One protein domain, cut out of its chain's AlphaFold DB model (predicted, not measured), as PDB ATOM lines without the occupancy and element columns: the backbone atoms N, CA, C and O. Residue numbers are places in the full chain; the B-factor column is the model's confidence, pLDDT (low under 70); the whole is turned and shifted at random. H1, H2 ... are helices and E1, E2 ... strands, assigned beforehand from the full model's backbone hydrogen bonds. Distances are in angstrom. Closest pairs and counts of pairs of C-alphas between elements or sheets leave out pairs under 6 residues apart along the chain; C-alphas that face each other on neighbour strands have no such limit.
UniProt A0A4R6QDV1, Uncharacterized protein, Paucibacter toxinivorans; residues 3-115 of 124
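AT A GLANCE: This is residues 3 to 115 of the 124 residues of an uncharacterized protein of Paucibacter toxinivorans (UniProt A0A4R6QDV1). A twisted sheet of three strands, E1, E2 and E5, has one long helix, H4, along one face; a small two-stranded sheet, E3 and E4, also packs on H4, mainly through E3, and H1 packs about perpendicular to H4 near its last residues, 109 to 113. Residues 54 to 62 stick out as a loop. The printed part has 113 residues, with four named helices and five named strands in the order E1 E2 H1 E3 H2 E4 H3 E5 H4; both sheets, E1 - E2 - E5 and E3 - E4, are antiparallel. The class is mixed, helices and strands; the whole is loose, with a radius of gyration of the C-alphas of 16.5 A and spans of 50 by 33 by 19 A.

HOW THE PARTS SIT: E1, residues 3 to 11, and E2, residues 17 to 26, form a hairpin, with N 6 and O 22 within hydrogen-bond range at 2.9 A. On the other side of E2 is E5, residues 81 to 85, with N 83 and O 21 at 2.7 A. This sheet is only just strongly twisted, its C-alphas lying up to 4.4 A off the best plane. H4, residues 88 to 114, is on one face of it, the arrangement of two layers, at a height over the sheet of 7.6 A. H4 lies over E2 and only just over E5, with 3 C-alphas falling on E5, and runs along the strands, at 11 degrees to E2 on the local plane. The closest C-alphas of E2 and H4 are those of Leu 21 and Ile 91, 6.6 A apart. H3, residues 74 to 79, stands at the sheet's level. E3, residues 44 to 47, and E4, residues 71 to 73, are antiparallel neighbours, with N 72 and O 46 at 2.8 A. The closest C-alphas of E3 and H4, Leu 45 and Ala 101, are 4.9 A apart. H1, residues 29 to 37, touches H4 with H4's residues 109 to 113 alone, about perpendicular at 80 degrees; Phe 34 and Ala 112 have the closest C-alphas, 6.3 A apart. H2, residues 62 to 67, only grazes the sheet of E1, E2 and E5. Every O i to N i+4 pair is within hydrogen-bond range in H1 and H3, against 1 of 2 in H2 and 22 of 23 in H4.

IN THESE COORDINATES: E1 begins at C-alpha 3, (-22.438, 58.015, -10.480), and is 26.7 A long; E2 is 29.2 A, E5 12.9 A and H1 12.0 A. H4, 39.2 A long, ends at C-alpha 114, (-22.024, 47.656, -30.173).

THE WHOLE: The C-alphas of Met 14 and Thr 114 are the two farthest apart, at 53.7 A. The printed part has no cut. The link from E3 to H2 is long, with 14 residues. Confidence is low, under 70, at residue 13 and residues 49 to 69.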
ATOM      1  N   LEU A   3     -22.574  58.535 -11.847       98.12
ATOM      2  CA  LEU A   3     -22.438  58.015 -10.480       98.12
ATOM      3  C   LEU A   3     -22.735  59.116  -9.464       98.12
ATOM      4  O   LEU A   3     -21.984  60.087  -9.353       98.12
ATOM      5  N   HIS A   4     -23.784  58.932  -8.674       98.38
ATOM      6  CA  HIS A   4     -24.196  59.864  -7.634       98.38
ATOM      7  C   HIS A   4     -23.792  59.343  -6.260       98.38
ATOM      8  O   HIS A   4     -24.005  58.173  -5.936       98.38
ATOM      9  N   PHE A   5     -23.268  60.244  -5.433       98.25
ATOM     10  CA  PHE A   5     -22.994  59.991  -4.026       98.25
ATOM     11  C   PHE A   5     -23.749  60.988  -3.155       98.25
ATOM     12  O   PHE A   5     -23.649  62.196  -3.374       98.25
ATOM     13  N   SER A   6     -24.418  60.492  -2.120       97.88
ATOM     14  CA  SER A   6     -24.950  61.297  -1.020       97.88
ATOM     15  C   SER A   6     -24.256  60.885   0.275       97.88
ATOM     16  O   SER A   6     -24.011  59.704   0.510       97.88
ATOM     17  N   ARG A   7     -23.873  61.861   1.100       96.69
ATOM     18  CA  ARG A   7     -23.137  61.635   2.351       96.69
ATOM     19  C   ARG A   7     -23.908  62.270   3.493       96.69
ATOM     20  O   ARG A   7     -24.336  63.416   3.376       96.69
ATOM     21  N   SER A   8     -24.051  61.559   4.601       95.44
ATOM     22  CA  SER A   8     -24.651  62.108   5.816       95.44
ATOM     23  C   SER A   8     -23.997  61.541   7.072       95.44
ATOM     24  O   SER A   8     -23.236  60.576   7.020       95.44
ATOM     25  N   GLN A   9     -24.287  62.165   8.211       92.69
ATOM     26  CA  GLN A   9     -23.874  61.699   9.528       92.69
ATOM     27  C   GLN A   9     -25.110  61.522  10.409       92.69
ATOM     28  O   GLN A   9     -26.006  62.369  10.403       92.69
ATOM     29  N   LYS A  10     -25.171  60.418  11.152       87.62
ATOM     30  CA  LYS A  10     -26.256  60.126  12.093       87.62
ATOM     31  C   LYS A  10     -25.690  59.984  13.499       87.62
ATOM     32  O   LYS A  10     -24.763  59.204  13.715       87.62
ATOM     33  N   SER A  11     -26.271  60.707  14.449       82.62
ATOM     34  CA  SER A  11     -25.985  60.521  15.871       82.62
ATOM     35  C   SER A  11     -26.618  59.215  16.353       82.62
ATOM     36  O   SER A  11     -27.807  58.974  16.149       82.62
ATOM     37  N   GLY A  12     -25.817  58.355  16.969       73.88
ATOM     38  CA  GLY A  12     -26.252  57.111  17.587       73.88
ATOM     39  C   GLY A  12     -26.796  57.329  18.999       73.88
ATOM     40  O   GLY A  12     -26.425  58.277  19.686       73.88
ATOM     41  N   LEU A  13     -27.634  56.395  19.455       66.75
ATOM     42  CA  LEU A  13     -28.275  56.403  20.782       66.75
ATOM     43  C   LEU A  13     -27.290  56.471  21.969       66.75
ATOM     44  O   LEU A  13     -27.685  56.875  23.053       66.75
ATOM     45  N   MET A  14     -26.016  56.109  21.769       73.69
ATOM     46  CA  MET A  14     -24.945  56.167  22.780       73.69
ATOM     47  C   MET A  14     -23.881  57.244  22.484       73.69
ATOM     48  O   MET A  14     -22.730  57.104  22.883       73.69
ATOM     49  N   GLY A  15     -24.225  58.299  21.739       75.25
ATOM     50  CA  GLY A  15     -23.317  59.428  21.468       75.25
ATOM     51  C   GLY A  15     -22.256  59.185  20.385       75.25
ATOM     52  O   GLY A  15     -21.496  60.092  20.066       75.25
ATOM     53  N   GLY A  16     -22.211  57.993  19.781       79.69
ATOM     54  CA  GLY A  16     -21.346  57.703  18.631       79.69
ATOM     55  C   GLY A  16     -21.883  58.301  17.327       79.69
ATOM     56  O   GLY A  16     -23.092  58.345  17.122       79.69
ATOM     57  N   VAL A  17     -21.001  58.727  16.422       85.25
ATOM     58  CA  VAL A  17     -21.372  59.199  15.077       85.25
ATOM     59  C   VAL A  17     -21.249  58.044  14.086       85.25
ATOM     60  O   VAL A  17     -20.232  57.355  14.062       85.25
ATOM     61  N   LYS A  18     -22.274  57.837  13.257       86.00
ATOM     62  CA  LYS A  18     -22.204  56.962  12.080       86.00
ATOM     63  C   LYS A  18     -22.114  57.800  10.817       86.00
ATOM     64  O   LYS A  18     -22.935  58.699  10.626       86.00
ATOM     65  N   PHE A  19     -21.182  57.458   9.939       91.88
ATOM     66  CA  PHE A  19     -21.082  58.056   8.617       91.88
ATOM     67  C   PHE A  19     -21.853  57.191   7.626       91.88
ATOM     68  O   PHE A  19     -21.739  55.969   7.637       91.88
ATOM     69  N   ILE A  20     -22.677  57.814   6.795       94.25
ATOM     70  CA  ILE A  20     -23.521  57.128   5.823       94.25
ATOM     71  C   ILE A  20     -23.129  57.615   4.434       94.25
ATOM     72  O   ILE A  20     -23.099  58.822   4.182       94.25
ATOM     73  N   LEU A  21     -22.860  56.674   3.537       95.25
ATOM     74  CA  LEU A  21     -22.671  56.916   2.115       95.25
ATOM     75  C   LEU A  21     -23.780  56.199   1.351       95.25
ATOM     76  O   LEU A  21     -23.914  54.986   1.437       95.25
ATOM     77  N   GLU A  22     -24.559  56.935   0.580       97.00
ATOM     78  CA  GLU A  22     -25.486  56.379  -0.399       97.00
ATOM     79  C   GLU A  22     -24.875  56.552  -1.785       97.00
ATOM     80  O   GLU A  22     -24.352  57.621  -2.110       97.00
ATOM     81  N   ALA A  23     -24.926  55.501  -2.596       97.19
ATOM     82  CA  ALA A  23     -24.428  55.519  -3.960       97.19
ATOM     83  C   ALA A  23     -25.486  54.978  -4.913       97.19
ATOM     84  O   ALA A  23     -26.125  53.970  -4.614       97.19
ATOM     85  N   LYS A  24     -25.653  55.635  -6.060       98.00
ATOM     86  CA  LYS A  24     -26.572  55.207  -7.115       98.00
ATOM     87  C   LYS A  24     -26.030  55.599  -8.480       98.00
ATOM     88  O   LYS A  24     -25.436  56.663  -8.631       98.00
ATOM     89  N   VAL A  25     -26.291  54.764  -9.472       98.25
ATOM     90  CA  VAL A  25     -26.017  55.050 -10.871       98.25
ATOM     91  C   VAL A  25     -27.295  55.488 -11.587       98.25
ATOM     92  O   VAL A  25     -28.316  54.799 -11.547       98.25
ATOM     93  N   GLY A  26     -27.230  56.640 -12.250       97.62
ATOM     94  CA  GLY A  26     -28.222  57.094 -13.216       97.62
ATOM     95  C   GLY A  26     -27.914  56.529 -14.601       97.62
ATOM     96  O   GLY A  26     -26.804  56.702 -15.109       97.62
ATOM     97  N   LEU A  27     -28.896  55.859 -15.206       97.81
ATOM     98  CA  LEU A  27     -28.832  55.346 -16.575       97.81
ATOM     99  C   LEU A  27     -29.793  56.126 -17.469       97.81
ATOM    100  O   LEU A  27     -30.889  56.475 -17.026       97.81
ATOM    101  N   ASN A  28     -29.405  56.353 -18.722       97.38
ATOM    102  CA  ASN A  28     -30.349  56.776 -19.755       97.38
ATOM    103  C   ASN A  28     -31.189  55.583 -20.265       97.38
ATOM    104  O   ASN A  28     -30.929  54.426 -19.920       97.38
ATOM    105  N   ASP A  29     -32.189  55.855 -21.106       97.50
ATOM    106  CA  ASP A  29     -33.128  54.832 -21.592       97.50
ATOM    107  C   ASP A  29     -32.440  53.701 -22.374       97.50
ATOM    108  O   ASP A  29     -32.796  52.531 -22.213       97.50
ATOM    109  N   ALA A  30     -31.428  54.025 -23.185       95.94
ATOM    110  CA  ALA A  30     -30.679  53.037 -23.961       95.94
ATOM    111  C   ALA A  30     -29.851  52.120 -23.048       95.94
ATOM    112  O   ALA A  30     -29.936  50.896 -23.149       95.94
ATOM    113  N   GLU A  31     -29.118  52.706 -22.100       97.62
ATOM    114  CA  GLU A  31     -28.335  51.988 -21.091       97.62
ATOM    115  C   GLU A  31     -29.231  51.068 -20.248       97.62
ATOM    116  O   GLU A  31     -28.915  49.894 -20.036       97.62
ATOM    117  N   GLN A  32     -30.393  51.565 -19.818       97.44
ATOM    118  CA  GLN A  32     -31.363  50.755 -19.087       97.44
ATOM    119  C   GLN A  32     -31.954  49.634 -19.961       97.44
ATOM    120  O   GLN A  32     -32.206  48.528 -19.467       97.44
ATOM    121  N   GLY A  33     -32.133  49.891 -21.259       97.31
ATOM    122  CA  GLY A  33     -32.475  48.885 -22.259       97.31
ATOM    123  C   GLY A  33     -31.440  47.760 -22.331       97.31
ATOM    124  O   GLY A  33     -31.820  46.589 -22.294       97.31
ATOM    125  N   PHE A  34     -30.144  48.084 -22.341       97.31
ATOM    126  CA  PHE A  34     -29.066  47.088 -22.364       97.31
ATOM    127  C   PHE A  34     -29.031  46.223 -21.102       97.31
ATOM    128  O   PHE A  34     -28.928  45.000 -21.214       97.31
ATOM    129  N   VAL A  35     -29.202  46.815 -19.913       97.50
ATOM    130  CA  VAL A  35     -29.268  46.050 -18.652       97.50
ATOM    131  C   VAL A  35     -30.367  44.990 -18.706       97.50
ATOM    132  O   VAL A  35     -30.139  43.841 -18.320       97.50
ATOM    133  N   LYS A  36     -31.548  45.354 -19.222       97.44
ATOM    134  CA  LYS A  36     -32.683  44.434 -19.376       97.44
ATOM    135  C   LYS A  36     -32.421  43.388 -20.462       97.44
ATOM    136  O   LYS A  36     -32.587  42.198 -20.204       97.44
ATOM    137  N   LYS A  37     -31.989  43.818 -21.654       96.62
ATOM    138  CA  LYS A  37     -31.754  42.957 -22.827       96.62
ATOM    139  C   LYS A  37     -30.726  41.865 -22.537       96.62
ATOM    140  O   LYS A  37     -30.978  40.698 -22.823       96.62
ATOM    141  N   TYR A  38     -29.605  42.237 -21.924       96.81
ATOM    142  CA  TYR A  38     -28.485  41.334 -21.652       96.81
ATOM    143  C   TYR A  38     -28.501  40.744 -20.233       96.81
ATOM    144  O   TYR A  38     -27.552  40.072 -19.844       96.81
ATOM    145  N   LYS A  39     -29.583  40.958 -19.462       97.25
ATOM    146  CA  LYS A  39     -29.774  40.423 -18.099       97.25
ATOM    147  C   LYS A  39     -28.601  40.732 -17.160       97.25
ATOM    148  O   LYS A  39     -28.166  39.885 -16.386       97.25
ATOM    149  N   LEU A  40     -28.105  41.965 -17.214       97.19
ATOM    150  CA  LEU A  40     -26.883  42.369 -16.514       97.19
ATOM    151  C   LEU A  40     -27.087  42.644 -15.019       97.19
ATOM    152  O   LEU A  40     -26.124  42.960 -14.336       97.19
ATOM    153  N   ALA A  41     -28.315  42.565 -14.497       95.69
ATOM    154  CA  ALA A  41     -28.641  42.978 -13.129       95.69
ATOM    155  C   ALA A  41     -27.744  42.314 -12.064       95.69
ATOM    156  O   ALA A  41     -27.228  42.997 -11.181       95.69
ATOM    157  N   ASP A  42     -27.493  41.012 -12.191       96.00
ATOM    158  CA  ASP A  42     -26.695  40.247 -11.227       96.00
ATOM    159  C   ASP A  42     -25.195  40.217 -11.566       96.00
ATOM    160  O   ASP A  42     -24.408  39.563 -10.875       96.00
ATOM    161  N   THR A  43     -24.773  40.921 -12.624       96.44
ATOM    162  CA  THR A  43     -23.365  41.001 -13.017       96.44
ATOM    163  C   THR A  43     -22.551  41.640 -11.898       96.44
ATOM    164  O   THR A  43     -22.843  42.745 -11.438       96.44
ATOM    165  N   LEU A  44     -21.512  40.924 -11.470       95.69
ATOM    166  CA  LEU A  44     -20.568  41.374 -10.461       95.69
ATOM    167  C   LEU A  44     -19.639  42.440 -11.051       95.69
ATOM    168  O   LEU A  44     -18.952  42.190 -12.038       95.69
ATOM    169  N   LEU A  45     -19.619  43.617 -10.431       94.56
ATOM    170  CA  LEU A  45     -18.801  44.759 -10.840       94.56
ATOM    171  C   LEU A  45     -17.556  44.933  -9.974       94.56
ATOM    172  O   LEU A  45     -16.552  45.477 -10.422       94.56
ATOM    173  N   TYR A  46     -17.627  44.506  -8.718       91.81
ATOM    174  CA  TYR A  46     -16.508  44.586  -7.792       91.81
ATOM    175  C   TYR A  46     -16.650  43.527  -6.711       91.81
ATOM    176  O   TYR A  46     -17.733  43.345  -6.152       91.81
ATOM    177  N   GLU A  47     -15.547  42.868  -6.388       86.94
ATOM    178  CA  GLU A  47     -15.436  41.981  -5.240       86.94
ATOM    179  C   GLU A  47     -14.054  42.154  -4.623       86.94
ATOM    180  O   GLU A  47     -13.034  41.920  -5.271       86.94
ATOM    181  N   LYS A  48     -14.018  42.568  -3.356       76.19
ATOM    182  CA  LYS A  48     -12.806  42.479  -2.547       76.19
ATOM    183  C   LYS A  48     -12.880  41.202  -1.723       76.19
ATOM    184  O   LYS A  48     -13.751  41.082  -0.863       76.19
ATOM    185  N   GLY A  49     -11.983  40.262  -2.009       58.22
ATOM    186  CA  GLY A  49     -11.805  39.062  -1.199       58.22
ATOM    187  C   GLY A  49     -11.281  39.417   0.192       58.22
ATOM    188  O   GLY A  49     -10.528  40.378   0.357       58.22
ATOM    189  N   ALA A  50     -11.680  38.638   1.194       53.47
ATOM    190  CA  ALA A  50     -11.069  38.711   2.509       53.47
ATOM    191  C   ALA A  50      -9.617  38.233   2.381       53.47
ATOM    192  O   ALA A  50      -9.378  37.048   2.132       53.47
ATOM    193  N   ASP A  51      -8.651  39.133   2.564       46.41
ATOM    194  CA  ASP A  51      -7.309  38.695   2.932       46.41
ATOM    195  C   ASP A  51      -7.456  37.835   4.190       46.41
ATOM    196  O   ASP A  51      -8.175  38.194   5.128       46.41
ATOM    197  N   LYS A  52      -6.877  36.632   4.140       44.06
ATOM    198  CA  LYS A  52      -7.028  35.592   5.161       44.06
ATOM    199  C   LYS A  52      -6.864  36.209   6.549       44.06
ATOM    200  O   LYS A  52      -5.841  36.818   6.839       44.06
ATOM    201  N   ILE A  53      -7.886  36.036   7.384       50.00
ATOM    202  CA  ILE A  53      -7.880  36.464   8.781       50.00
ATOM    203  C   ILE A  53      -6.642  35.874   9.458       50.00
ATOM    204  O   ILE A  53      -6.489  34.652   9.513       50.00
ATOM    205  N   ASP A  54      -5.787  36.742   9.993       43.69
ATOM    206  CA  ASP A  54      -4.730  36.339  10.909       43.69
ATOM    207  C   ASP A  54      -5.411  35.878  12.206       43.69
ATOM    208  O   ASP A  54      -6.028  36.665  12.928       43.69
ATOM    209  N   ALA A  55      -5.376  34.572  12.467       48.81
ATOM    210  CA  ALA A  55      -6.138  33.891  13.520       48.81
ATOM    211  C   ALA A  55      -5.763  34.313  14.961       48.81
ATOM    212  O   ALA A  55      -6.287  33.761  15.926       48.81
ATOM    213  N   ALA A  56      -4.858  35.280  15.122       49.06
ATOM    214  CA  ALA A  56      -4.227  35.634  16.387       49.06
ATOM    215  C   ALA A  56      -5.047  36.584  17.282       49.06
ATOM    216  O   ALA A  56      -4.784  36.635  18.482       49.06
ATOM    217  N   THR A  57      -6.018  37.345  16.757       57.00
ATOM    218  CA  THR A  57      -6.658  38.432  17.537       57.00
ATOM    219  C   THR A  57      -8.121  38.218  17.914       57.00
ATOM    220  O   THR A  57      -8.619  38.970  18.745       57.00
ATOM    221  N   GLY A  58      -8.811  37.199  17.384       52.94
ATOM    222  CA  GLY A  58     -10.098  36.683  17.900       52.94
ATOM    223  C   GLY A  58     -11.294  37.654  18.011       52.94
ATOM    224  O   GLY A  58     -12.397  37.216  18.325       52.94
ATOM    225  N   ALA A  59     -11.127  38.948  17.739       50.59
ATOM    226  CA  ALA A  59     -12.147  39.975  17.907       50.59
ATOM    227  C   ALA A  59     -12.728  40.381  16.545       50.59
ATOM    228  O   ALA A  59     -12.295  41.341  15.909       50.59
ATOM    229  N   MET A  60     -13.737  39.638  16.088       50.78
ATOM    230  CA  MET A  60     -14.518  40.001  14.904       50.78
ATOM    231  C   MET A  60     -15.503  41.119  15.251       50.78
ATOM    232  O   MET A  60     -16.582  40.883  15.795       50.78
ATOM    233  N   SER A  61     -15.162  42.354  14.889       54.31
ATOM    234  CA  SER A  61     -16.180  43.392  14.732       54.31
ATOM    235  C   SER A  61     -17.082  43.004  13.556       54.31
ATOM    236  O   SER A  61     -16.608  42.883  12.425       54.31
ATOM    237  N   LEU A  62     -18.389  42.838  13.796       52.78
ATOM    238  CA  LEU A  62     -19.382  42.555  12.746       52.78
ATOM    239  C   LEU A  62     -19.371  43.606  11.617       52.78
ATOM    240  O   LEU A  62     -19.811  43.324  10.505       52.78
ATOM    241  N   ILE A  63     -18.855  44.810  11.886       50.16
ATOM    242  CA  ILE A  63     -18.677  45.877  10.895       50.16
ATOM    243  C   ILE A  63     -17.440  45.603  10.024       50.16
ATOM    244  O   ILE A  63     -17.543  45.646   8.802       50.16
ATOM    245  N   ALA A  64     -16.301  45.224  10.615       47.94
ATOM    246  CA  ALA A  64     -15.089  44.869   9.866       47.94
ATOM    247  C   ALA A  64     -15.296  43.624   8.979       47.94
ATOM    248  O   ALA A  64     -14.831  43.587   7.842       47.94
ATOM    249  N   ALA A  65     -16.080  42.649   9.451       51.53
ATOM    250  CA  ALA A  65     -16.479  41.481   8.666       51.53
ATOM    251  C   ALA A  65     -17.254  41.850   7.384       51.53
ATOM    252  O   ALA A  65     -17.110  41.181   6.363       51.53
ATOM    253  N   ARG A  66     -18.047  42.932   7.413       50.91
ATOM    254  CA  ARG A  66     -18.818  43.412   6.252       50.91
ATOM    255  C   ARG A  66     -17.956  44.132   5.215       50.91
ATOM    256  O   ARG A  66     -18.253  44.051   4.027       50.91
ATOM    257  N   PHE A  67     -16.879  44.790   5.644       50.69
ATOM    258  CA  PHE A  67     -15.921  45.452   4.749       50.69
ATOM    259  C   PHE A  67     -14.941  44.481   4.075       50.69
ATOM    260  O   PHE A  67     -14.451  44.772   2.984       50.69
ATOM    261  N   MET A  68     -14.703  43.305   4.664       52.25
ATOM    262  CA  MET A  68     -13.886  42.239   4.061       52.25
ATOM    263  C   MET A  68     -14.576  41.495   2.902       52.25
ATOM    264  O   MET A  68     -13.988  40.581   2.336       52.25
ATOM    265  N   GLN A  69     -15.813  41.861   2.549       61.91
ATOM    266  CA  GLN A  69     -16.603  41.218   1.492       61.91
ATOM    267  C   GLN A  69     -17.410  42.257   0.703       61.91
ATOM    268  O   GLN A  69     -18.612  42.088   0.474       61.91
ATOM    269  N   MET A  70     -16.792  43.383   0.324       78.31
ATOM    270  CA  MET A  70     -17.505  44.348  -0.510       78.31
ATOM    271  C   MET A  70     -17.719  43.747  -1.902       78.31
ATOM    272  O   MET A  70     -16.824  43.757  -2.742       78.31
ATOM    273  N   ARG A  71     -18.923  43.212  -2.106       88.44
ATOM    274  CA  ARG A  71     -19.447  42.687  -3.364       88.44
ATOM    275  C   ARG A  71     -20.458  43.686  -3.918       88.44
ATOM    276  O   ARG A  71     -21.413  44.008  -3.212       88.44
ATOM    277  N   VAL A  72     -20.252  44.177  -5.136       92.94
ATOM    278  CA  VAL A  72     -21.130  45.154  -5.803       92.94
ATOM    279  C   VAL A  72     -21.590  44.585  -7.136       92.94
ATOM    280  O   VAL A  72     -20.763  44.203  -7.962       92.94
ATOM    281  N   THR A  73     -22.900  44.535  -7.344       96.38
ATOM    282  CA  THR A  73     -23.540  44.142  -8.606       96.38
ATOM    283  C   THR A  73     -24.072  45.357  -9.366       96.38
ATOM    284  O   THR A  73     -24.166  46.457  -8.815       96.38
ATOM    285  N   VAL A  74     -24.466  45.165 -10.626       97.56
ATOM    286  CA  VAL A  74     -25.189  46.193 -11.397       97.56
ATOM    287  C   VAL A  74     -26.458  46.633 -10.669       97.56
ATOM    288  O   VAL A  74     -26.709  47.833 -10.547       97.56
ATOM    289  N   ASN A  75     -27.245  45.690 -10.148       96.88
ATOM    290  CA  ASN A  75     -28.508  46.002  -9.487       96.88
ATOM    291  C   ASN A  75     -28.311  46.845  -8.217       96.88
ATOM    292  O   ASN A  75     -29.074  47.783  -7.992       96.88
ATOM    293  N   ASP A  76     -27.255  46.575  -7.438       95.62
ATOM    294  CA  ASP A  76     -26.902  47.390  -6.266       95.62
ATOM    295  C   ASP A  76     -26.711  48.868  -6.639       95.62
ATOM    296  O   ASP A  76     -27.163  49.759  -5.921       95.62
ATOM    297  N   LEU A  77     -26.047  49.145  -7.766       96.19
ATOM    298  CA  LEU A  77     -25.798  50.514  -8.216       96.19
ATOM    299  C   LEU A  77     -27.041  51.154  -8.838       96.19
ATOM    300  O   LEU A  77     -27.308  52.325  -8.584       96.19
ATOM    301  N   VAL A  78     -27.813  50.412  -9.635       97.38
ATOM    302  CA  VAL A  78     -29.003  50.945 -10.322       97.38
ATOM    303  C   VAL A  78     -30.137  51.252  -9.340       97.38
ATOM    304  O   VAL A  78     -30.780  52.299  -9.447       97.38
ATOM    305  N   LEU A  79     -30.383  50.369  -8.368       96.62
ATOM    306  CA  LEU A  79     -31.383  50.603  -7.319       96.62
ATOM    307  C   LEU A  79     -30.886  51.603  -6.271       96.62
ATOM    308  O   LEU A  79     -31.682  52.340  -5.688       96.62
ATOM    309  N   GLY A  80     -29.569  51.679  -6.107       95.69
ATOM    310  CA  GLY A  80     -28.907  52.458  -5.081       95.69
ATOM    311  C   GLY A  80     -28.645  51.618  -3.833       95.69
ATOM    312  O   GLY A  80     -29.444  50.766  -3.442       95.69
ATOM    313  N   ARG A  81     -27.509  51.881  -3.189       94.00
ATOM    314  CA  ARG A  81     -27.057  51.155  -2.002       94.00
ATOM    315  C   ARG A  81     -26.501  52.105  -0.954       94.00
ATOM    316  O   ARG A  81     -25.799  53.064  -1.271       94.00
ATOM    317  N   THR A  82     -26.797  51.800   0.306       93.88
ATOM    318  CA  THR A  82     -26.284  52.519   1.474       93.88
ATOM    319  C   THR A  82     -25.137  51.746   2.119       93.88
ATOM    320  O   THR A  82     -25.212  50.531   2.309       93.88
ATOM    321  N   PHE A  83     -24.097  52.473   2.502       90.19
ATOM    322  CA  PHE A  83     -22.911  51.994   3.191       90.19
ATOM    323  C   PHE A  83     -22.794  52.739   4.523       90.19
ATOM    324  O   PHE A  83     -22.865  53.968   4.563       90.19
ATOM    325  N   GLU A  84     -22.636  51.993   5.615       90.31
ATOM    326  CA  GLU A  84     -22.261  52.568   6.907       90.31
ATOM    327  C   GLU A  84     -20.736  52.559   7.019       90.31
ATOM    328  O   GLU A  84     -20.108  51.513   6.871       90.31
ATOM    329  N   CYS A  85     -20.159  53.721   7.296       87.62
ATOM    330  CA  CYS A  85     -18.732  53.950   7.451       87.62
ATOM    331  C   CYS A  85     -18.436  54.468   8.868       87.62
ATOM    332  O   CYS A  85     -19.256  55.143   9.503       87.62
ATOM    333  N   LYS A  86     -17.241  54.164   9.363       86.56
ATOM    334  CA  LYS A  86     -16.721  54.578  10.670       86.56
ATOM    335  C   LYS A  86     -16.249  56.031  10.673       86.56
ATOM    336  O   LYS A  86     -16.363  56.712  11.685       86.56
ATOM    337  N   ASP A  87     -15.716  56.489   9.544       87.50
ATOM    338  CA  ASP A  87     -15.126  57.809   9.372       87.50
ATOM    339  C   ASP A  87     -15.128  58.232   7.892       87.50
ATOM    340  O   ASP A  87     -15.555  57.502   6.990       87.50
ATOM    341  N   ILE A  88     -14.653  59.452   7.644       91.88
ATOM    342  CA  ILE A  88     -14.560  60.039   6.304       91.88
ATOM    343  C   ILE A  88     -13.530  59.303   5.431       91.88
ATOM    344  O   ILE A  88     -13.716  59.222   4.217       91.88
ATOM    345  N   ILE A  89     -12.468  58.745   6.019       90.31
ATOM    346  CA  ILE A  89     -11.434  58.018   5.269       90.31
ATOM    347  C   ILE A  89     -12.026  56.738   4.679       90.31
ATOM    348  O   ILE A  89     -11.787  56.420   3.514       90.31
ATOM    349  N   GLU A  90     -12.868  56.042   5.439       87.81
ATOM    350  CA  GLU A  90     -13.602  54.879   4.951       87.81
ATOM    351  C   GLU A  90     -14.637  55.259   3.887       87.81
ATOM    352  O   GLU A  90     -14.728  54.560   2.877       87.81
ATOM    353  N   ILE A  91     -15.335  56.399   4.023       92.56
ATOM    354  CA  ILE A  91     -16.161  56.931   2.922       92.56
ATOM    355  C   ILE A  91     -15.313  57.079   1.656       92.56
ATOM    356  O   ILE A  91     -15.711  56.598   0.598       92.56
ATOM    357  N   MET A  92     -14.150  57.729   1.741       93.50
ATOM    358  CA  MET A  92     -13.289  57.952   0.576       93.50
ATOM    359  C   MET A  92     -12.825  56.635  -0.058       93.50
ATOM    360  O   MET A  92     -12.830  56.525  -1.285       93.50
ATOM    361  N   ALA A  93     -12.480  55.635   0.758       90.31
ATOM    362  CA  ALA A  93     -12.102  54.309   0.282       90.31
ATOM    363  C   ALA A  93     -13.254  53.627  -0.475       90.31
ATOM    364  O   ALA A  93     -13.066  53.214  -1.620       90.31
ATOM    365  N   VAL A  94     -14.461  53.594   0.107       92.50
ATOM    366  CA  VAL A  94     -15.654  53.025  -0.549       92.50
ATOM    367  C   VAL A  94     -15.972  53.771  -1.842       92.50
ATOM    368  O   VAL A  94     -16.264  53.151  -2.860       92.50
ATOM    369  N   GLN A  95     -15.861  55.101  -1.853       95.12
ATOM    370  CA  GLN A  95     -16.061  55.887  -3.070       95.12
ATOM    371  C   GLN A  95     -15.049  55.544  -4.167       95.12
ATOM    372  O   GLN A  95     -15.431  55.516  -5.334       95.12
ATOM    373  N   GLY A  96     -13.785  55.293  -3.819       93.81
ATOM    374  CA  GLY A  96     -12.774  54.822  -4.769       93.81
ATOM    375  C   GLY A  96     -13.183  53.498  -5.411       93.81
ATOM    376  O   GLY A  96     -13.274  53.401  -6.632       93.81
ATOM    377  N   GLN A  97     -13.558  52.521  -4.590       92.81
ATOM    378  CA  GLN A  97     -13.973  51.203  -5.067       92.81
ATOM    379  C   GLN A  97     -15.264  51.256  -5.903       92.81
ATOM    380  O   GLN A  97     -15.394  50.561  -6.907       92.81
ATOM    381  N   LEU A  98     -16.223  52.113  -5.538       95.69
ATOM    382  CA  LEU A  98     -17.452  52.302  -6.315       95.69
ATOM    383  C   LEU A  98     -17.192  52.999  -7.654       95.69
ATOM    384  O   LEU A  98     -17.898  52.719  -8.621       95.69
ATOM    385  N   LYS A  99     -16.174  53.864  -7.745       97.19
ATOM    386  CA  LYS A  99     -15.731  54.422  -9.032       97.19
ATOM    387  C   LYS A  99     -15.140  53.335  -9.927       97.19
ATOM    388  O   LYS A  99     -15.502  53.290 -11.095       97.19
ATOM    389  N   GLU A 100     -14.310  52.443  -9.386       95.12
ATOM    390  CA  GLU A 100     -13.772  51.290 -10.128       95.12
ATOM    391  C   GLU A 100     -14.892  50.362 -10.623       95.12
ATOM    392  O   GLU A 100     -14.951  50.032 -11.807       95.12
ATOM    393  N   ALA A 101     -15.838  50.013  -9.744       95.38
ATOM    394  CA  ALA A 101     -17.011  49.209 -10.099       95.38
ATOM    395  C   ALA A 101     -17.840  49.864 -11.219       95.38
ATOM    396  O   ALA A 101     -18.302  49.203 -12.149       95.38
ATOM    397  N   THR A 102     -18.023  51.185 -11.134       97.31
ATOM    398  CA  THR A 102     -18.804  51.947 -12.112       97.31
ATOM    399  C   THR A 102     -18.067  52.103 -13.441       97.31
ATOM    400  O   THR A 102     -18.707  52.067 -14.487       97.31
ATOM    401  N   ASP A 103     -16.739  52.214 -13.439       97.81
ATOM    402  CA  ASP A 103     -15.935  52.207 -14.666       97.81
ATOM    403  C   ASP A 103     -16.067  50.871 -15.415       97.81
ATOM    404  O   ASP A 103     -16.290  50.851 -16.629       97.81
ATOM    405  N   LEU A 104     -16.039  49.742 -14.695       97.00
ATOM    406  CA  LEU A 104     -16.332  48.439 -15.298       97.00
ATOM    407  C   LEU A 104     -17.760  48.386 -15.856       97.00
ATOM    408  O   LEU A 104     -17.965  47.927 -16.980       97.00
ATOM    409  N   PHE A 105     -18.745  48.893 -15.112       98.00
ATOM    410  CA  PHE A 105     -20.124  48.932 -15.593       98.00
ATOM    411  C   PHE A 105     -20.264  49.770 -16.871       98.00
ATOM    412  O   PHE A 105     -20.921  49.342 -17.820       98.00
ATOM    413  N   HIS A 106     -19.587  50.919 -16.940       97.88
ATOM    414  CA  HIS A 106     -19.554  51.752 -18.138       97.88
ATOM    415  C   HIS A 106     -19.021  50.973 -19.344       97.88
ATOM    416  O   HIS A 106     -19.664  50.954 -20.390       97.88
ATOM    417  N   LYS A 107     -17.892  50.271 -19.185       96.62
ATOM    418  CA  LYS A 107     -17.297  49.437 -20.243       96.62
ATOM    419  C   LYS A 107     -18.251  48.347 -20.724       96.62
ATOM    420  O   LYS A 107     -18.362  48.132 -21.928       96.62
ATOM    421  N   ILE A 108     -18.968  47.701 -19.803       96.44
ATOM    422  CA  ILE A 108     -19.981  46.692 -20.138       96.44
ATOM    423  C   ILE A 108     -21.112  47.313 -20.965       96.44
ATOM    424  O   ILE A 108     -21.495  46.743 -21.983       96.44
ATOM    425  N   LEU A 109     -21.632  48.480 -20.571       96.69
ATOM    426  CA  LEU A 109     -22.692  49.168 -21.318       96.69
ATOM    427  C   LEU A 109     -22.218  49.629 -22.702       96.69
ATOM    428  O   LEU A 109     -22.962  49.495 -23.673       96.69
ATOM    429  N   THR A 110     -20.980  50.113 -22.814       94.94
ATOM    430  CA  THR A 110     -20.378  50.474 -24.103       94.94
ATOM    431  C   THR A 110     -20.260  49.250 -25.008       94.94
ATOM    432  O   THR A 110     -20.718  49.305 -26.147       94.94
ATOM    433  N   ALA A 111     -19.752  48.123 -24.502       94.06
ATOM    434  CA  ALA A 111     -19.691  46.876 -25.267       94.06
ATOM    435  C   ALA A 111     -21.090  46.378 -25.670       94.06
ATOM    436  O   ALA A 111     -21.303  45.977 -26.809       94.06
ATOM    437  N   ALA A 112     -22.070  46.463 -24.766       94.38
ATOM    438  CA  ALA A 112     -23.456  46.099 -25.049       94.38
ATOM    439  C   ALA A 112     -24.081  46.962 -26.161       94.38
ATOM    440  O   ALA A 112     -24.919  46.468 -26.914       94.38
ATOM    441  N   SER A 113     -23.663  48.225 -26.290       92.88
ATOM    442  CA  SER A 113     -24.168  49.134 -27.325       92.88
ATOM    443  C   SER A 113     -23.719  48.773 -28.743       92.88
ATOM    444  O   SER A 113     -24.413  49.107 -29.701       92.88
ATOM    445  N   THR A 114     -22.600  48.057 -28.880       91.00
ATOM    446  CA  THR A 114     -22.024  47.656 -30.173       91.00
ATOM    447  C   THR A 114     -22.061  46.146 -30.410       91.00
ATOM    448  O   THR A 114     -21.655  45.692 -31.474       91.00
ATOM    449  N   PHE A 115     -22.571  45.360 -29.457       87.88
ATOM    450  CA  PHE A 115     -22.431  43.899 -29.443       87.88
ATOM    451  C   PHE A 115     -23.061  43.176 -30.645       87.88
ATOM    452  O   PHE A 115     -22.601  42.108 -31.028       87.88
TER     453      PHE A 115